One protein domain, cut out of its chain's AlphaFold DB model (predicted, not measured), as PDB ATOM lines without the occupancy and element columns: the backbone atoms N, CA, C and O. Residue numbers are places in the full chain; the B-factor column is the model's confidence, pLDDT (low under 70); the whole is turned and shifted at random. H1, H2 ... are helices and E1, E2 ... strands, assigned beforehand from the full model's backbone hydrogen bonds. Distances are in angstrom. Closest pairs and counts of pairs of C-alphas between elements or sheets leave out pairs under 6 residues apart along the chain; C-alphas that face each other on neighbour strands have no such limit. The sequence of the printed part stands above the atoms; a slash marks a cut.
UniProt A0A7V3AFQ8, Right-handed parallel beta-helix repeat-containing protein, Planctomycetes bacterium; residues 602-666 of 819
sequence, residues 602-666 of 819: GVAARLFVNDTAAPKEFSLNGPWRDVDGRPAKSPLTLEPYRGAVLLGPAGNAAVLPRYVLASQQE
ATOM      1  N   GLY A 602     120.652 142.482  80.529       88.12
ATOM      2  CA  GLY A 602     120.485 141.609  79.364       88.12
ATOM      3  C   GLY A 602     119.172 140.821  79.334       88.12
ATOM      4  O   GLY A 602     118.855 140.223  78.305       88.12
ATOM      5  N   VAL A 603     118.395 140.827  80.421       90.44
ATOM      6  CA  VAL A 603     117.163 140.034  80.586       90.44
ATOM      7  C   VAL A 603     116.030 140.926  81.079       90.44
ATOM      8  O   VAL A 603     116.245 141.837  81.870       90.44
ATOM      9  N   ALA A 604     114.801 140.657  80.645       90.25
ATOM     10  CA  ALA A 604     113.628 141.251  81.271       90.25
ATOM     11  C   ALA A 604     112.467 140.258  81.354       90.25
ATOM     12  O   ALA A 604     112.314 139.365  80.518       90.25
ATOM     13  N   ALA A 605     111.636 140.450  82.375       93.00
ATOM     14  CA  ALA A 605     110.419 139.683  82.583       93.00
ATOM     15  C   ALA A 605     109.201 140.395  81.975       93.00
ATOM     16  O   ALA A 605     109.140 141.629  81.932       93.00
ATOM     17  N   ARG A 606     108.224 139.617  81.508       94.38
ATOM     18  CA  ARG A 606     106.942 140.092  80.977       94.38
ATOM     19  C   ARG A 606     105.806 139.216  81.479       94.38
ATOM     20  O   ARG A 606     105.931 137.994  81.507       94.38
ATOM     21  N   LEU A 607     104.707 139.854  81.869       97.19
ATOM     22  CA  LEU A 607     103.501 139.184  82.344       97.19
ATOM     23  C   LEU A 607     102.475 139.081  81.209       97.19
ATOM     24  O   LEU A 607     101.986 140.090  80.717       97.19
ATOM     25  N   PHE A 608     102.113 137.871  80.811       97.12
ATOM     26  CA  PHE A 608     101.011 137.624  79.879       97.12
ATOM     27  C   PHE A 608      99.750 137.328  80.693       97.12
ATOM     28  O   PHE A 608      99.827 136.554  81.647       97.12
ATOM     29  N   VAL A 609      98.617 137.955  80.365       98.00
ATOM     30  CA  VAL A 609      97.362 137.866  81.135       98.00
ATOM     31  C   VAL A 609      96.182 137.625  80.209       98.00
ATOM     32  O   VAL A 609      95.885 138.449  79.346       98.00
ATOM     33  N   ASN A 610      95.453 136.534  80.432       97.12
ATOM     34  CA  ASN A 610      94.135 136.362  79.846       97.12
ATOM     35  C   ASN A 610      93.087 137.080  80.705       97.12
ATOM     36  O   ASN A 610      92.610 136.553  81.707       97.12
ATOM     37  N   ASP A 611      92.728 138.290  80.291       94.88
ATOM     38  CA  ASP A 611      91.709 139.149  80.894       94.88
ATOM     39  C   ASP A 611      90.290 138.907  80.347       94.88
ATOM     40  O   ASP A 611      89.385 139.714  80.556       94.88
ATOM     41  N   THR A 612      90.080 137.783  79.657       91.75
ATOM     42  CA  THR A 612      88.803 137.422  79.028       91.75
ATOM     43  C   THR A 612      88.163 136.188  79.675       91.75
ATOM     44  O   THR A 612      88.793 135.445  80.425       91.75
ATOM     45  N   ALA A 613      86.889 135.944  79.354       89.56
ATOM     46  CA  ALA A 613      86.108 134.824  79.883       89.56
ATOM     47  C   ALA A 613      86.290 133.484  79.124       89.56
ATOM     48  O   ALA A 613      85.579 132.526  79.419       89.56
ATOM     49  N   ALA A 614      87.207 133.403  78.156       92.62
ATOM     50  CA  ALA A 614      87.506 132.194  77.376       92.62
ATOM     51  C   ALA A 614      89.025 131.933  77.356       92.62
ATOM     52  O   ALA A 614      89.772 132.895  77.516       92.62
ATOM     53  N   PRO A 615      89.515 130.693  77.161       95.75
ATOM     54  CA  PRO A 615      90.946 130.428  76.988       95.75
ATOM     55  C   PRO A 615      91.537 131.229  75.818       95.75
ATOM     56  O   PRO A 615      90.859 131.447  74.809       95.75
ATOM     57  N   LYS A 616      92.792 131.677  75.945       95.69
ATOM     58  CA  LYS A 616      93.476 132.519  74.948       95.69
ATOM     59  C   LYS A 616      94.897 132.049  74.684       95.69
ATOM     60  O   LYS A 616      95.576 131.567  75.586       95.69
ATOM     61  N   GLU A 617      95.340 132.222  73.444       95.12
ATOM     62  CA  GLU A 617      96.670 131.841  72.975       95.12
ATOM     63  C   GLU A 617      97.527 133.069  72.672       95.12
ATOM     64  O   GLU A 617      97.130 133.944  71.906       95.12
ATOM     65  N   PHE A 618      98.733 133.099  73.235       93.06
ATOM     66  CA  PHE A 618      99.725 134.138  73.003       93.06
ATOM     67  C   PHE A 618     100.851 133.580  72.129       93.06
ATOM     68  O   PHE A 618     101.599 132.694  72.549       93.06
ATOM     69  N   SER A 619     101.013 134.124  70.923       90.81
ATOM     70  CA  SER A 619     102.180 133.840  70.080       90.81
ATOM     71  C   SER A 619     103.430 134.494  70.671       90.81
ATOM     72  O   SER A 619     103.508 135.720  70.776       90.81
ATOM     73  N   LEU A 620     104.420 133.681  71.045       88.69
ATOM     74  CA  LEU A 620     105.688 134.150  71.602       88.69
ATOM     75  C   LEU A 620     106.754 134.282  70.506       88.69
ATOM     76  O   LEU A 620     107.012 133.326  69.773       88.69
ATOM     77  N   ASN A 621     107.406 135.447  70.443       83.69
ATOM     78  CA  ASN A 621     108.504 135.733  69.516       83.69
ATOM     79  C   ASN A 621     109.861 135.678  70.237       83.69
ATOM     80  O   ASN A 621     110.088 136.432  71.185       83.69
ATOM     81  N   GLY A 622     110.773 134.832  69.748       79.94
ATOM     82  CA  GLY A 622     112.114 134.638  70.313       79.94
ATOM     83  C   GLY A 622     112.155 133.685  71.521       79.94
ATOM     84  O   GLY A 622     111.120 133.165  71.936       79.94
ATOM     85  N   PRO A 623     113.348 133.416  72.087       89.25
ATOM     86  CA  PRO A 623     113.487 132.554  73.256       89.25
ATOM     87  C   PRO A 623     112.892 133.220  74.503       89.25
ATOM     88  O   PRO A 623     113.434 134.200  75.016       89.25
ATOM     89  N   TRP A 624     111.802 132.640  74.997       92.62
ATOM     90  CA  TRP A 624     111.225 132.919  76.309       92.62
ATOM     91  C   TRP A 624     111.391 131.700  77.212       92.62
ATOM     92  O   TRP A 624     111.397 130.561  76.737       92.62
ATOM     93  N   ARG A 625     111.508 131.935  78.516       92.75
ATOM     94  CA  ARG A 625     111.552 130.908  79.557       92.75
ATOM     95  C   ARG A 625     110.471 131.164  80.598       92.75
ATOM     96  O   ARG A 625     110.143 132.319  80.866       92.75
ATOM     97  N   ASP A 626     109.927 130.097  81.171       91.81
ATOM     98  CA  ASP A 626     109.096 130.181  82.372       91.81
ATOM     99  C   ASP A 626     109.945 130.501  83.619       91.81
ATOM    100  O   ASP A 626     111.171 130.624  83.552       91.81
ATOM    101  N   VAL A 627     109.289 130.645  84.772       89.06
ATOM    102  CA  VAL A 627     109.955 130.929  86.056       89.06
ATOM    103  C   VAL A 627     110.852 129.788  86.562       89.06
ATOM    104  O   VAL A 627     111.768 130.051  87.333       89.06
ATOM    105  N   ASP A 628     110.648 128.551  86.086       88.94
ATOM    106  CA  ASP A 628     111.534 127.401  86.332       88.94
ATOM    107  C   ASP A 628     112.758 127.399  85.379       88.94
ATOM    108  O   ASP A 628     113.621 126.520  85.469       88.94
ATOM    109  N   GLY A 629     112.856 128.361  84.453       89.44
ATOM    110  CA  GLY A 629     113.916 128.471  83.447       89.44
ATOM    111  C   GLY A 629     113.720 127.571  82.219       89.44
ATOM    112  O   GLY A 629     114.593 127.520  81.342       89.44
ATOM    113  N   ARG A 630     112.592 126.861  82.103       92.31
ATOM    114  CA  ARG A 630     112.298 125.980  80.960       92.31
ATOM    115  C   ARG A 630     111.859 126.808  79.748       92.31
ATOM    116  O   ARG A 630     111.182 127.814  79.935       92.31
ATOM    117  N   PRO A 631     112.181 126.401  78.505       93.44
ATOM    118  CA  PRO A 631     111.677 127.078  77.310       93.44
ATOM    119  C   PRO A 631     110.143 127.152  77.300       93.44
ATOM    120  O   PRO A 631     109.465 126.131  77.431       93.44
ATOM    121  N   ALA A 632     109.603 128.357  77.130       92.62
ATOM    122  CA  ALA A 632     108.165 128.578  77.059       92.62
ATOM    123  C   ALA A 632     107.595 128.025  75.742       92.62
ATOM    124  O   ALA A 632     108.200 128.166  74.676       92.62
ATOM    125  N   LYS A 633     106.414 127.404  75.807       91.44
ATOM    126  CA  LYS A 633     105.704 126.919  74.615       91.44
ATOM    127  C   LYS A 633     105.110 128.094  73.836       91.44
ATOM    128  O   LYS A 633     104.627 129.048  74.437       91.44
ATOM    129  N   SER A 634     105.127 127.992  72.509       90.38
ATOM    130  CA  SER A 634     104.455 128.914  71.590       90.38
ATOM    131  C   SER A 634     103.517 128.092  70.687       90.38
ATOM    132  O   SER A 634     104.012 127.164  70.040       90.38
ATOM    133  N   PRO A 635     102.198 128.368  70.656       92.25
ATOM    134  CA  PRO A 635     101.504 129.360  71.477       92.25
ATOM    135  C   PRO A 635     101.553 129.031  72.980       92.25
ATOM    136  O   PRO A 635     101.613 127.871  73.389       92.25
ATOM    137  N   LEU A 636     101.517 130.079  73.803       94.94
ATOM    138  CA  LEU A 636     101.237 129.988  75.233       94.94
ATOM    139  C   LEU A 636      99.719 130.064  75.422       94.94
ATOM    140  O   LEU A 636      99.135 131.128  75.237       94.94
ATOM    141  N   THR A 637      99.083 128.962  75.810       95.69
ATOM    142  CA  THR A 637      97.652 128.941  76.148       95.69
ATOM    143  C   THR A 637      97.449 129.307  77.621       95.69
ATOM    144  O   THR A 637      98.063 128.698  78.497       95.69
ATOM    145  N   LEU A 638      96.577 130.279  77.902       96.56
ATOM    146  CA  LEU A 638      96.166 130.678  79.251       96.56
ATOM    147  C   LEU A 638      94.645 130.567  79.411       96.56
ATOM    148  O   LEU A 638      93.881 131.110  78.612       96.56
ATOM    149  N   GLU A 639      94.214 129.914  80.486       96.88
ATOM    150  CA  GLU A 639      92.809 129.844  80.912       96.88
ATOM    151  C   GLU A 639      92.248 131.227  81.316       96.88
ATOM    152  O   GLU A 639      93.030 132.146  81.584       96.88
ATOM    153  N   PRO A 640      90.912 131.409  81.373       95.50
ATOM    154  CA  PRO A 640      90.284 132.660  81.802       95.50
ATOM    155  C   PRO A 640      90.831 133.173  83.137       95.50
ATOM    156  O   PRO A 640      90.927 132.417  84.107       95.50
ATOM    157  N   TYR A 641      91.154 134.467  83.207       94.44
ATOM    158  CA  TYR A 641      91.694 135.115  84.408       94.44
ATOM    159  C   TYR A 641      92.961 134.427  84.958       94.44
ATOM    160  O   TYR A 641      93.170 134.334  86.172       94.44
ATOM    161  N   ARG A 642      93.815 133.909  84.064       97.25
ATOM    162  CA  ARG A 642      95.144 133.360  84.385       97.25
ATOM    163  C   ARG A 642      96.250 134.125  83.673       97.25
ATOM    164  O   ARG A 642      96.033 134.796  82.665       97.25
ATOM    165  N   GLY A 643      97.446 134.037  84.246       97.12
ATOM    166  CA  GLY A 643      98.622 134.758  83.787       97.12
ATOM    167  C   GLY A 643      99.888 133.928  83.928       97.12
ATOM    168  O   GLY A 643      99.941 132.998  84.731       97.12
ATOM    169  N   ALA A 644     100.908 134.285  83.155       97.06
ATOM    170  CA  ALA A 644     102.237 133.697  83.235       97.06
ATOM    171  C   ALA A 644     103.305 134.790  83.138       97.06
ATOM    172  O   ALA A 644     103.235 135.661  82.270       97.06
ATOM    173  N   VAL A 645     104.308 134.726  84.015       96.38
ATOM    174  CA  VAL A 645     105.522 135.538  83.890       96.38
ATOM    175  C   VAL A 645     106.533 134.757  83.066       96.38
ATOM    176  O   VAL A 645     106.870 133.628  83.422       96.38
ATOM    177  N   LEU A 646     107.025 135.366  81.990       94.62
ATOM    178  CA  LEU A 646     108.100 134.819  81.170       94.62
ATOM    179  C   LEU A 646     109.324 135.733  81.211       94.62
ATOM    180  O   LEU A 646     109.194 136.958  81.170       94.62
ATOM    181  N   LEU A 647     110.514 135.136  81.241       93.25
ATOM    182  CA  LEU A 647     111.792 135.828  81.100       93.25
ATOM    183  C   LEU A 647     112.307 135.670  79.669       93.25
ATOM    184  O   LEU A 647     112.218 134.590  79.085       93.25
ATOM    185  N   GLY A 648     112.882 136.728  79.109       90.69
ATOM    186  CA  GLY A 648     113.518 136.689  77.795       90.69
ATOM    187  C   GLY A 648     114.638 137.724  77.673       90.69
ATOM    188  O   GLY A 648     114.785 138.578  78.553       90.69
ATOM    189  N   PRO A 649     115.431 137.679  76.587       86.69
ATOM    190  CA  PRO A 649     116.425 138.704  76.292       86.69
ATOM    191  C   PRO A 649     115.808 140.103  76.336       86.69
ATOM    192  O   PRO A 649     114.729 140.323  75.779       86.69
ATOM    193  N   ALA A 650     116.503 141.066  76.944       80.94
ATOM    194  CA  ALA A 650     115.994 142.425  77.122       80.94
ATOM    195  C   ALA A 650     115.569 143.073  75.791       80.94
ATOM    196  O   ALA A 650     114.563 143.772  75.761       80.94
ATOM    197  N   GLY A 651     116.251 142.772  74.676       78.88
ATOM    198  CA  GLY A 651     115.849 143.215  73.334       78.88
ATOM    199  C   GLY A 651     114.481 142.681  72.877       78.88
ATOM    200  O   GLY A 651     113.674 143.448  72.358       78.88
ATOM    201  N   ASN A 652     114.170 141.406  73.141       74.12
ATOM    202  CA  ASN A 652     112.860 140.813  72.821       74.12
ATOM    203  C   ASN A 652     111.747 141.417  73.689       74.12
ATOM    204  O   ASN A 652     110.617 141.594  73.241       74.12
ATOM    205  N   ALA A 653     112.069 141.734  74.942       71.06
ATOM    206  CA  ALA A 653     111.133 142.325  75.884       71.06
ATOM    207  C   ALA A 653     110.951 143.842  75.687       71.06
ATOM    208  O   ALA A 653     109.878 144.359  75.990       71.06
ATOM    209  N   ALA A 654     111.952 144.563  75.171       64.31
ATOM    210  CA  ALA A 654     111.939 146.023  75.022       64.31
ATOM    211  C   ALA A 654     110.783 146.543  74.151       64.31
ATOM    212  O   ALA A 654     110.286 147.642  74.382       64.31
ATOM    213  N   VAL A 655     110.319 145.742  73.185       74.44
ATOM    214  CA  VAL A 655     109.169 146.083  72.329       74.44
ATOM    215  C   VAL A 655     107.806 145.802  72.978       74.44
ATOM    216  O   VAL A 655     106.796 146.326  72.497       74.44
ATOM    217  N   LEU A 656     107.769 145.008  74.057       81.00
ATOM    218  CA  LEU A 656     106.555 144.636  74.787       81.00
ATOM    219  C   LEU A 656     106.334 145.530  76.024       81.00
ATOM    220  O   LEU A 656     107.281 145.741  76.792       81.00
ATOM    221  N   PRO A 657     105.090 145.983  76.288       87.88
ATOM    222  CA  PRO A 657     104.717 146.592  77.569       87.88
ATOM    223  C   PRO A 657     104.940 145.618  78.737       87.88
ATOM    224  O   PRO A 657     104.997 144.411  78.526       87.88
ATOM    225  N   ARG A 658     105.050 146.134  79.973       87.81
ATOM    226  CA  ARG A 658     105.298 145.355  81.212       87.81
ATOM    227  C   ARG A 658     104.418 144.099  81.320       87.81
ATOM    228  O   ARG A 658     104.914 143.037  81.703       87.81
ATOM    229  N   TYR A 659     103.143 144.236  80.969       93.69
ATOM    230  CA  TYR A 659     102.191 143.143  80.822       93.69
ATOM    231  C   TYR A 659     101.499 143.208  79.452       93.69
ATOM    232  O   TYR A 659     101.367 144.287  78.879       93.69
ATOM    233  N   VAL A 660     101.039 142.064  78.946       93.88
ATOM    234  CA  VAL A 660     100.289 141.920  77.688       93.88
ATOM    235  C   VAL A 660      98.931 141.294  78.000       93.88
ATOM    236  O   VAL A 660      98.879 140.230  78.617       93.88
ATOM    237  N   LEU A 661      97.846 141.944  77.574       94.94
ATOM    238  CA  LEU A 661      96.469 141.477  77.779       94.94
ATOM    239  C   LEU A 661      95.944 140.744  76.541       94.94
ATOM    240  O   LEU A 661      96.199 141.178  75.417       94.94
ATOM    241  N   ALA A 662      95.176 139.670  76.726       92.50
ATOM    242  CA  ALA A 662      94.566 138.939  75.615       92.50
ATOM    243  C   ALA A 662      93.509 139.768  74.868       92.50
ATOM    244  O   ALA A 662      93.448 139.718  73.638       92.50
ATOM    245  N   SER A 663      92.716 140.578  75.579       87.19
ATOM    246  CA  SER A 663      91.721 141.480  74.972       87.19
ATOM    247  C   SER A 663      92.334 142.466  73.967       87.19
ATOM    248  O   SER A 663      91.677 142.879  73.012       87.19
ATOM    249  N   GLN A 664      93.618 142.798  74.144       83.94
ATOM    250  CA  GLN A 664      94.390 143.691  73.279       83.94
ATOM    251  C   GLN A 664      95.037 142.975  72.080       83.94
ATOM    252  O   GLN A 664      95.620 143.639  71.226       83.94
ATOM    253  N   GLN A 665      94.949 141.642  71.995       67.81
ATOM    254  CA  GLN A 665      95.434 140.866  70.846       67.81
ATOM    255  C   GLN A 665      94.334 140.595  69.810       67.81
ATOM    256  O   GLN A 665      94.614 140.539  68.612       67.81
ATOM    257  N   GLU A 666      93.073 140.457  70.238       45.19
ATOM    258  CA  GLU A 666      91.967 140.091  69.335       45.19
ATOM    259  C   GLU A 666      91.630 141.178  68.305       45.19
ATOM    260  O   GLU A 666      91.162 140.862  67.209       45.19
TER     261      GLU A 666
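AT A GLANCE: This is residues 602 to 666 of the 819 residues of the protein "Right-handed parallel beta-helix repeat-containing protein" of Planctomycetes bacterium (UniProt A0A7V3AFQ8). Two long antiparallel strands, E1 and E4, lie side by side as a ribbon widened by short E5 along E1; the small E2-E3 hairpin sits near one end, and the short helix H1 covers E1 near the other. The 65 printed residues hold five named strands and one named helix, in the order E1 E2 E3 E4 H1 E5, mostly strand, with under half in named elements. The whole is compact, radius of gyration of the C-alphas 11.1 A, spanning 35 by 22 by 15 A.

HOW THE PARTS SIT: E1, residues 603 to 609, is antiparallel to E4, residues 643 to 649, with N 606 and O 646 2.9 A apart. E5, residues 659 to 661, is parallel to E1, with N 660 and O 607 2.8 A apart. E2, residues 616 to 618, and E3, residues 636 to 638, form an antiparallel hairpin, with N 618 and O 636 2.8 A apart. H1, residues 650 to 654, is on the mixed sheet E4 E1 E5, over E1, at a height of 6.5 A; every O i to N i+4 pair in it is within hydrogen-bond range.

IN THESE COORDINATES: E1 begins at C-alpha 603 (117.163, 140.034, 80.586) and is 19.9 A long; E4 is 19.7 A. E5 ends at C-alpha 661 (96.469, 141.477, 77.779).

THE WHOLE: The printed part has no cut. The E2 to E3 link is long. Residues 654, 665 and 666 have pLDDT under 70.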